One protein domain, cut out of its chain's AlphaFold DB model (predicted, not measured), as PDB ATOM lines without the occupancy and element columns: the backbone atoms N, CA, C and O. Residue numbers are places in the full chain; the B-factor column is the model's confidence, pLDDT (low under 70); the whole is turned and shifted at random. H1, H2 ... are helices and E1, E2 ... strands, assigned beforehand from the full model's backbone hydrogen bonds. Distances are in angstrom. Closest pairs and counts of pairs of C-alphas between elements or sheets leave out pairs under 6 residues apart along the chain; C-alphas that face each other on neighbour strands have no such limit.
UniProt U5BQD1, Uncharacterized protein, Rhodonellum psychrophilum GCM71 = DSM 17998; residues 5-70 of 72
ATOM      1  N   SER A   5      19.664  46.692-137.583       57.06
ATOM      2  CA  SER A   5      18.229  46.779-137.889       57.06
ATOM      3  C   SER A   5      17.334  45.944-136.965       57.06
ATOM      4  O   SER A   5      16.201  46.331-136.707       57.06
ATOM      5  N   LEU A   6      17.825  44.827-136.418       54.25
ATOM      6  CA  LEU A   6      16.986  43.903-135.633       54.25
ATOM      7  C   LEU A   6      16.697  44.387-134.203       54.25
ATOM      8  O   LEU A   6      15.610  44.144-133.685       54.25
ATOM      9  N   LYS A   7      17.632  45.100-133.560       53.16
ATOM     10  CA  LYS A   7      17.407  45.657-132.209       53.16
ATOM     11  C   LYS A   7      16.440  46.847-132.221       53.16
ATOM     12  O   LYS A   7      15.664  46.992-131.283       53.16
ATOM     13  N   MET A   8      16.460  47.656-133.283       53.94
ATOM     14  CA  MET A   8      15.512  48.760-133.483       53.94
ATOM     15  C   MET A   8      14.097  48.238-133.752       53.94
ATOM     16  O   MET A   8      13.158  48.726-133.135       53.94
ATOM     17  N   LEU A   9      13.958  47.196-134.583       53.44
ATOM     18  CA  LEU A   9      12.659  46.590-134.901       53.44
ATOM     19  C   LEU A   9      11.972  45.980-133.667       53.44
ATOM     20  O   LEU A   9      10.753  46.036-133.539       53.44
ATOM     21  N   ARG A  10      12.754  45.426-132.731       54.91
ATOM     22  CA  ARG A  10      12.225  44.852-131.485       54.91
ATOM     23  C   ARG A  10      11.713  45.924-130.517       54.91
ATOM     24  O   ARG A  10      10.694  45.705-129.882       54.91
ATOM     25  N   ARG A  11      12.362  47.095-130.460       50.59
ATOM     26  CA  ARG A  11      11.898  48.218-129.623       50.59
ATOM     27  C   ARG A  11      10.579  48.817-130.101       50.59
ATOM     28  O   ARG A  11       9.771  49.208-129.272       50.59
ATOM     29  N   THR A  12      10.338  48.843-131.412       54.12
ATOM     30  CA  THR A  12       9.082  49.378-131.960       54.12
ATOM     31  C   THR A  12       7.894  48.463-131.678       54.12
ATOM     32  O   THR A  12       6.786  48.954-131.516       54.12
ATOM     33  N   PHE A  13       8.100  47.143-131.596       52.50
ATOM     34  CA  PHE A  13       7.013  46.213-131.285       52.50
ATOM     35  C   PHE A  13       6.530  46.343-129.842       52.50
ATOM     36  O   PHE A  13       5.323  46.422-129.651       52.50
ATOM     37  N   ASP A  14       7.433  46.426-128.859       53.97
ATOM     38  CA  ASP A  14       7.038  46.637-127.459       53.97
ATOM     39  C   ASP A  14       6.367  48.009-127.265       53.97
ATOM     40  O   ASP A  14       5.319  48.078-126.639       53.97
ATOM     41  N   GLU A  15       6.859  49.087-127.893       52.97
ATOM     42  CA  GLU A  15       6.183  50.400-127.841       52.97
ATOM     43  C   GLU A  15       4.813  50.406-128.539       52.97
ATOM     44  O   GLU A  15       3.881  51.070-128.086       52.97
ATOM     45  N   VAL A  16       4.655  49.688-129.655       54.69
ATOM     46  CA  VAL A  16       3.364  49.591-130.356       54.69
ATOM     47  C   VAL A  16       2.397  48.675-129.606       54.69
ATOM     48  O   VAL A  16       1.200  48.957-129.605       54.69
ATOM     49  N   LEU A  17       2.887  47.626-128.937       52.00
ATOM     50  CA  LEU A  17       2.098  46.786-128.036       52.00
ATOM     51  C   LEU A  17       1.700  47.551-126.773       52.00
ATOM     52  O   LEU A  17       0.532  47.495-126.425       52.00
ATOM     53  N   GLU A  18       2.575  48.347-126.159       53.38
ATOM     54  CA  GLU A  18       2.207  49.211-125.026       53.38
ATOM     55  C   GLU A  18       1.230  50.325-125.431       53.38
ATOM     56  O   GLU A  18       0.330  50.673-124.670       53.38
ATOM     57  N   ARG A  19       1.333  50.857-126.657       53.00
ATOM     58  CA  ARG A  19       0.350  51.822-127.181       53.00
ATOM     59  C   ARG A  19      -0.958  51.174-127.652       53.00
ATOM     60  O   ARG A  19      -1.981  51.855-127.655       53.00
ATOM     61  N   SER A  20      -0.951  49.897-128.050       50.25
ATOM     62  CA  SER A  20      -2.147  49.185-128.549       50.25
ATOM     63  C   SER A  20      -2.847  48.331-127.492       50.25
ATOM     64  O   SER A  20      -4.035  48.052-127.627       50.25
ATOM     65  N   GLN A  21      -2.160  47.931-126.425       49.12
ATOM     66  CA  GLN A  21      -2.727  47.189-125.306       49.12
ATOM     67  C   GLN A  21      -2.995  48.140-124.145       49.12
ATOM     68  O   GLN A  21      -2.222  48.179-123.201       49.12
ATOM     69  N   MET A  22      -4.093  48.901-124.215       45.97
ATOM     70  CA  MET A  22      -4.874  49.292-123.022       45.97
ATOM     71  C   MET A  22      -6.163  50.081-123.326       45.97
ATOM     72  O   MET A  22      -6.714  50.733-122.444       45.97
ATOM     73  N   LYS A  23      -6.757  49.988-124.525       47.19
ATOM     74  CA  LYS A  23      -8.197  50.291-124.641       47.19
ATOM     75  C   LYS A  23      -8.997  49.072-124.178       47.19
ATOM     76  O   LYS A  23      -9.469  48.281-124.980       47.19
ATOM     77  N   LYS A  24      -9.102  48.954-122.850       52.28
ATOM     78  CA  LYS A  24     -10.104  48.173-122.107       52.28
ATOM     79  C   LYS A  24     -10.225  46.697-122.519       52.28
ATOM     80  O   LYS A  24     -11.253  46.266-123.030       52.28
ATOM     81  N   ILE A  25      -9.214  45.894-122.185       52.66
ATOM     82  CA  ILE A  25      -9.464  44.476-121.902       52.66
ATOM     83  C   ILE A  25     -10.097  44.430-120.504       52.66
ATOM     84  O   ILE A  25      -9.418  44.585-119.497       52.66
ATOM     85  N   THR A  26     -11.422  44.301-120.490       52.66
ATOM     86  CA  THR A  26     -12.220  43.702-119.411       52.66
ATOM     87  C   THR A  26     -12.105  44.341-118.023       52.66
ATOM     88  O   THR A  26     -11.546  43.789-117.084       52.66
ATOM     89  N   GLY A  27     -12.759  45.482-117.867       45.03
ATOM     90  CA  GLY A  27     -13.165  45.998-116.568       45.03
ATOM     91  C   GLY A  27     -14.236  47.027-116.836       45.03
ATOM     92  O   GLY A  27     -13.906  48.166-117.156       45.03
ATOM     93  N   GLY A  28     -15.499  46.592-116.853       51.84
ATOM     94  CA  GLY A  28     -16.624  47.498-117.020       51.84
ATOM     95  C   GLY A  28     -16.427  48.664-116.068       51.84
ATOM     96  O   GLY A  28     -16.309  48.461-114.860       51.84
ATOM     97  N   ASN A  29     -16.339  49.874-116.618       55.31
ATOM     98  CA  ASN A  29     -16.572  51.039-115.790       55.31
ATOM     99  C   ASN A  29     -17.925  50.782-115.113       55.31
ATOM    100  O   ASN A  29     -18.816  50.253-115.787       55.31
ATOM    101  N   ALA A  30     -18.096  51.103-113.830       67.81
ATOM    102  CA  ALA A  30     -19.368  50.897-113.124       67.81
ATOM    103  C   ALA A  30     -20.492  51.818-113.653       67.81
ATOM    104  O   ALA A  30     -21.418  52.166-112.937       67.81
ATOM    105  N   CYS A  31     -20.408  52.215-114.919       72.81
ATOM    106  CA  CYS A  31     -21.466  52.832-115.668       72.81
ATOM    107  C   CYS A  31     -22.586  51.828-115.911       72.81
ATOM    108  O   CYS A  31     -22.367  50.638-116.145       72.81
ATOM    109  N   SER A  32     -23.793  52.348-115.972       84.44
ATOM    110  CA  SER A  32     -24.869  51.770-116.754       84.44
ATOM    111  C   SER A  32     -25.042  52.627-117.994       84.44
ATOM    112  O   SER A  32     -24.878  53.844-117.932       84.44
ATOM    113  N   HIS A  33     -25.388  52.027-119.119       85.88
ATOM    114  CA  HIS A  33     -25.806  52.790-120.284       85.88
ATOM    115  C   HIS A  33     -27.272  52.530-120.592       85.88
ATOM    116  O   HIS A  33     -27.825  51.470-120.291       85.88
ATOM    117  N   THR A  34     -27.890  53.523-121.214       87.94
ATOM    118  CA  THR A  34     -29.202  53.401-121.835       87.94
ATOM    119  C   THR A  34     -29.055  53.752-123.303       87.94
ATOM    120  O   THR A  34     -28.634  54.853-123.657       87.94
ATOM    121  N   LEU A  35     -29.376  52.790-124.155       87.69
ATOM    122  CA  LEU A  35     -29.440  52.937-125.595       87.69
ATOM    123  C   LEU A  35     -30.885  53.221-125.999       87.69
ATOM    124  O   LEU A  35     -31.779  52.481-125.606       87.69
ATOM    125  N   THR A  36     -31.103  54.275-126.783       89.56
ATOM    126  CA  THR A  36     -32.400  54.587-127.392       89.56
ATOM    127  C   THR A  36     -32.322  54.374-128.901       89.56
ATOM    128  O   THR A  36     -31.428  54.905-129.569       89.56
ATOM    129  N   CYS A  37     -33.249  53.584-129.433       89.81
ATOM    130  CA  CYS A  37     -33.389  53.334-130.863       89.81
ATOM    131  C   CYS A  37     -34.246  54.414-131.543       89.81
ATOM    132  O   CYS A  37     -34.947  55.173-130.874       89.81
ATOM    133  N   GLU A  38     -34.202  54.473-132.875       89.00
ATOM    134  CA  GLU A  38     -34.989  55.417-133.691       89.00
ATOM    135  C   GLU A  38     -36.509  55.299-133.469       89.00
ATOM    136  O   GLU A  38     -37.224  56.299-133.499       89.00
ATOM    137  N   ASP A  39     -37.014  54.097-133.189       88.75
ATOM    138  CA  ASP A  39     -38.430  53.866-132.871       88.75
ATOM    139  C   ASP A  39     -38.827  54.216-131.419       88.75
ATOM    140  O   ASP A  39     -39.999  54.106-131.047       88.75
ATOM    141  N   GLY A  40     -37.866  54.649-130.596       87.00
ATOM    142  CA  GLY A  40     -38.048  54.964-129.180       87.00
ATOM    143  C   GLY A  40     -37.865  53.784-128.216       87.00
ATOM    144  O   GLY A  40     -38.015  53.974-127.004       87.00
ATOM    145  N   ALA A  41     -37.527  52.585-128.701       86.94
ATOM    146  CA  ALA A  41     -37.177  51.453-127.849       86.94
ATOM    147  C   ALA A  41     -35.921  51.757-127.020       86.94
ATOM    148  O   ALA A  41     -34.963  52.356-127.512       86.94
ATOM    149  N   GLN A  42     -35.922  51.341-125.752       87.44
ATOM    150  CA  GLN A  42     -34.822  51.584-124.821       87.44
ATOM    151  C   GLN A  42     -34.233  50.272-124.307       87.44
ATOM    152  O   GLN A  42     -34.954  49.428-123.772       87.44
ATOM    153  N   PHE A  43     -32.915  50.135-124.428       84.12
ATOM    154  CA  PHE A  43     -32.146  48.985-123.958       84.12
ATOM    155  C   PHE A  43     -31.151  49.441-122.892       84.12
ATOM    156  O   PHE A  43     -30.455  50.442-123.053       84.12
ATOM    157  N   GLY A  44     -31.129  48.732-121.765       82.50
ATOM    158  CA  GLY A  44     -30.233  49.015-120.649       82.50
ATOM    159  C   GLY A  44     -29.146  47.958-120.543       82.50
ATOM    160  O   GLY A  44     -29.442  46.765-120.606       82.50
ATOM    161  N   GLY A  45     -27.909  48.395-120.327       79.06
ATOM    162  CA  GLY A  45     -26.774  47.501-120.143       79.06
ATOM    163  C   GLY A  45     -25.776  48.023-119.116       79.06
ATOM    164  O   GLY A  45     -25.761  49.200-118.750       79.06
ATOM    165  N   SER A  46     -24.930  47.117-118.634       80.06
ATOM    166  CA  SER A  46     -23.831  47.452-117.730       80.06
ATOM    167  C   SER A  46     -22.567  47.753-118.530       80.06
ATOM    168  O   SER A  46     -22.221  47.028-119.462       80.06
ATOM    169  N   GLY A  47     -21.848  48.795-118.131       77.56
ATOM    170  CA  GLY A  47     -20.644  49.279-118.787       77.56
ATOM    171  C   GLY A  47     -20.896  50.469-119.709       77.56
ATOM    172  O   GLY A  47     -21.940  51.117-119.678       77.56
ATOM    173  N   ASN A  48     -19.884  50.771-120.512       76.75
ATOM    174  CA  ASN A  48     -19.900  51.850-121.492       76.75
ATOM    175  C   ASN A  48     -20.954  51.644-122.586       76.75
ATOM    176  O   ASN A  48     -21.356  50.510-122.844       76.75
ATOM    177  N   CYS A  49     -21.332  52.730-123.261       78.31
ATOM    178  CA  CYS A  49     -22.209  52.657-124.423       78.31
ATOM    179  C   CYS A  49     -21.619  51.710-125.482       78.31
ATOM    180  O   CYS A  49     -20.425  51.817-125.801       78.31
ATOM    181  N   PRO A  50     -22.426  50.792-126.042       75.06
ATOM    182  CA  PRO A  50     -21.954  49.877-127.063       75.06
ATOM    183  C   PRO A  50     -21.515  50.674-128.293       75.06
ATOM    184  O   PRO A  50     -22.250  51.507-128.820       75.06
ATOM    185  N   ILE A  51     -20.292  50.403-128.755       70.00
ATOM    186  CA  ILE A  51     -19.730  51.009-129.975       70.00
ATOM    187  C   ILE A  51     -20.561  50.584-131.199       70.00
ATOM    188  O   ILE A  51     -20.648  51.320-132.176       70.00
ATOM    189  N   ASP A  52     -21.207  49.417-131.106       70.38
ATOM    190  CA  ASP A  52     -22.128  48.869-132.099       70.38
ATOM    191  C   ASP A  52     -23.544  48.720-131.517       70.38
ATOM    192  O   ASP A  52     -24.122  47.638-131.423       70.38
ATOM    193  N   ALA A  53     -24.098  49.846-131.070       67.88
ATOM    194  CA  ALA A  53     -25.481  49.958-130.613       67.88
ATOM    195  C   ALA A  53     -26.514  49.577-131.697       67.88
ATOM    196  O   ALA A  53     -27.671  49.267-131.409       67.88
ATOM    197  N   SER A  54     -26.100  49.588-132.964       69.12
ATOM    198  CA  SER A  54     -26.957  49.262-134.100       69.12
ATOM    199  C   SER A  54     -27.418  47.807-134.096       69.12
ATOM    200  O   SER A  54     -28.489  47.541-134.631       69.12
ATOM    201  N   LEU A  55     -26.673  46.874-133.489       77.25
ATOM    202  CA  LEU A  55     -27.090  45.470-133.408       77.25
ATOM    203  C   LEU A  55     -28.262  45.265-132.435       77.25
ATOM    204  O   LEU A  55     -29.202  44.536-132.748       77.25
ATOM    205  N   GLU A  56     -28.243  45.934-131.281       77.75
ATOM    206  CA  GLU A  56     -29.344  45.890-130.303       77.75
ATOM    207  C   GLU A  56     -30.591  46.611-130.833       77.75
ATOM    208  O   GLU A  56     -31.720  46.166-130.631       77.75
ATOM    209  N   CYS A  57     -30.384  47.678-131.609       84.62
ATOM    210  CA  CYS A  57     -31.441  48.411-132.297       84.62
ATOM    211  C   CYS A  57     -31.716  47.929-133.734       84.62
ATOM    212  O   CYS A  57     -32.410  48.625-134.476       84.62
ATOM    213  N   ALA A  58     -31.212  46.763-134.156       84.31
ATOM    214  CA  ALA A  58     -31.268  46.347-135.565       84.31
ATOM    215  C   ALA A  58     -32.705  46.222-136.097       84.31
ATOM    216  O   ALA A  58     -32.969  46.525-137.257       84.31
ATOM    217  N   ASN A  59     -33.642  45.823-135.233       85.56
ATOM    218  CA  ASN A  59     -35.064  45.710-135.569       85.56
ATOM    219  C   ASN A  59     -35.867  46.993-135.286       85.56
ATOM    220  O   ASN A  59     -37.048  47.053-135.609       85.56
ATOM    221  N   ASN A  60     -35.222  48.004-134.703       84.25
ATOM    222  CA  ASN A  60     -35.834  49.205-134.129       84.25
ATOM    223  C   ASN A  60     -35.413  50.482-134.890       84.25
ATOM    224  O   ASN A  60     -35.381  51.579-134.337       84.25
ATOM    225  N   GLY A  61     -35.008  50.331-136.158       82.06
ATOM    226  CA  GLY A  61     -34.558  51.436-137.016       82.06
ATOM    227  C   GLY A  61     -33.099  51.867-136.826       82.06
ATOM    228  O   GLY A  61     -32.648  52.779-137.512       82.06
ATOM    229  N   GLY A  62     -32.339  51.189-135.959       83.00
ATOM    230  CA  GLY A  62     -30.955  51.536-135.633       83.00
ATOM    231  C   GLY A  62     -30.826  52.388-134.370       83.00
ATOM    232  O   GLY A  62     -31.812  52.789-133.750       83.00
ATOM    233  N   ALA A  63     -29.584  52.596-133.937       84.12
ATOM    234  CA  ALA A  63     -29.285  53.359-132.732       84.12
ATOM    235  C   ALA A  63     -29.397  54.862-133.002       84.12
ATOM    236  O   ALA A  63     -28.655  55.387-133.832       84.12
ATOM    237  N   ALA A  64     -30.271  55.552-132.266       85.69
ATOM    238  CA  ALA A  64     -30.399  57.004-132.352       85.69
ATOM    239  C   ALA A  64     -29.351  57.686-131.465       85.69
ATOM    240  O   ALA A  64     -28.543  58.494-131.923       85.69
ATOM    241  N   TYR A  65     -29.330  57.334-130.177       84.19
ATOM    242  CA  TYR A  65     -28.331  57.829-129.233       84.19
ATOM    243  C   TYR A  65     -28.181  56.895-128.034       84.19
ATOM    244  O   TYR A  65     -29.076  56.126-127.685       84.19
ATOM    245  N   SER A  66     -27.029  56.978-127.374       84.75
ATOM    246  CA  SER A  66     -26.729  56.209-126.172       84.75
ATOM    247  C   SER A  66     -26.182  57.130-125.086       84.75
ATOM    248  O   SER A  66     -25.424  58.060-125.372       84.75
ATOM    249  N   VAL A  67     -26.599  56.903-123.842       85.88
ATOM    250  CA  VAL A  67     -26.217  57.722-122.686       85.88
ATOM    251  C   VAL A  67     -25.585  56.834-121.628       85.88
ATOM    252  O   VAL A  67     -26.193  55.857-121.197       85.88
ATOM    253  N   GLU A  68     -24.382  57.195-121.184       85.56
ATOM    254  CA  GLU A  68     -23.724  56.576-120.032       85.56
ATOM    255  C   GLU A  68     -24.151  57.305-118.747       85.56
ATOM    256  O   GLU A  68     -24.168  58.535-118.682       85.56
ATOM    257  N   THR A  69     -24.491  56.552-117.706       79.88
ATOM    258  CA  THR A  69     -24.898  57.048-116.386       79.88
ATOM    259  C   THR A  69     -24.163  56.280-115.292       79.88
ATOM    260  O   THR A  69     -23.770  55.134-115.483       79.88
ATOM    261  N   GLY A  70     -23.938  56.906-114.134       71.12
ATOM    262  CA  GLY A  70     -23.316  56.225-112.990       71.12
ATOM    263  C   GLY A  70     -21.832  55.880-113.164       71.12
ATOM    264  O   GLY A  70     -21.316  55.045-112.434       71.12
TER     265      GLY A  70
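AT A GLANCE: This is residues 5 to 70 of the 72 residues of an uncharacterized protein of Rhodonellum psychrophilum GCM71 = DSM 17998 (UniProt U5BQD1). What shape is this? A long helix, H1, sticks out on an arm, residues 5 to 26, from a small compact head, a three-stranded sheet with the short helix H2 packed on it. What makes it up? The 66 printed residues, of mixed class, hold H1, E1, E2, H2 and E3 in that order, and the antiparallel sheet runs E2, E1, E3. The whole is extended, with a radius of gyration of the C-alphas of 18.2 A and spans of 57 by 25 by 13 A.

IN THESE COORDINATES: Where does the helix of the arm run? H1, residues 5 to 20, is 22.5 A long and begins at C-alpha 5 (18.229, 46.779, -137.889). What follows? E1 is residues 32 to 37, 16.6 A; E2 is 42 to 46, 13.7 A; H2 is 53 to 56, 5.6 A; E3 is 63 to 69, 17.3 A, ending at C-alpha 69 (-24.898, 57.048, -116.386).

HOW THE PARTS SIT: Does H1 meet the sheet? H1 is not on it, with 0 pairs of C-alphas within 10 A. Its O i to N i+4 pairs are each within hydrogen-bond range; H2 is too short for one. How do the strands pair? E1 and E2 form an antiparallel hairpin at 155 degrees, with N 35 and O 43 at 2.8 A. E1 and E3 are antiparallel at 162 degrees, with N 34 and O 67 at 2.9 A. Where is H2? It is on the sheet at a height of 8.0 A, only just over none of the strands, with 2 of its 4 C-alphas falling on E1; the closest C-alphas of H2 and E3 are those of Ser 54 and Ala 63, 4.9 A apart. E2, H2 and E3 form a split strand-helix-strand unit, two strands running the same way with E1 between them in the sheet, its crossover right-handed.

THE WHOLE: How large is it? The C-alphas farthest apart are those of Ser 5 and Gly 40, 57.5 A; the printed part has no cut, and H1 to E1 is a long link. Where is confidence low? The pLDDT is under 70 at residues 5 to 30 and 53 to 54.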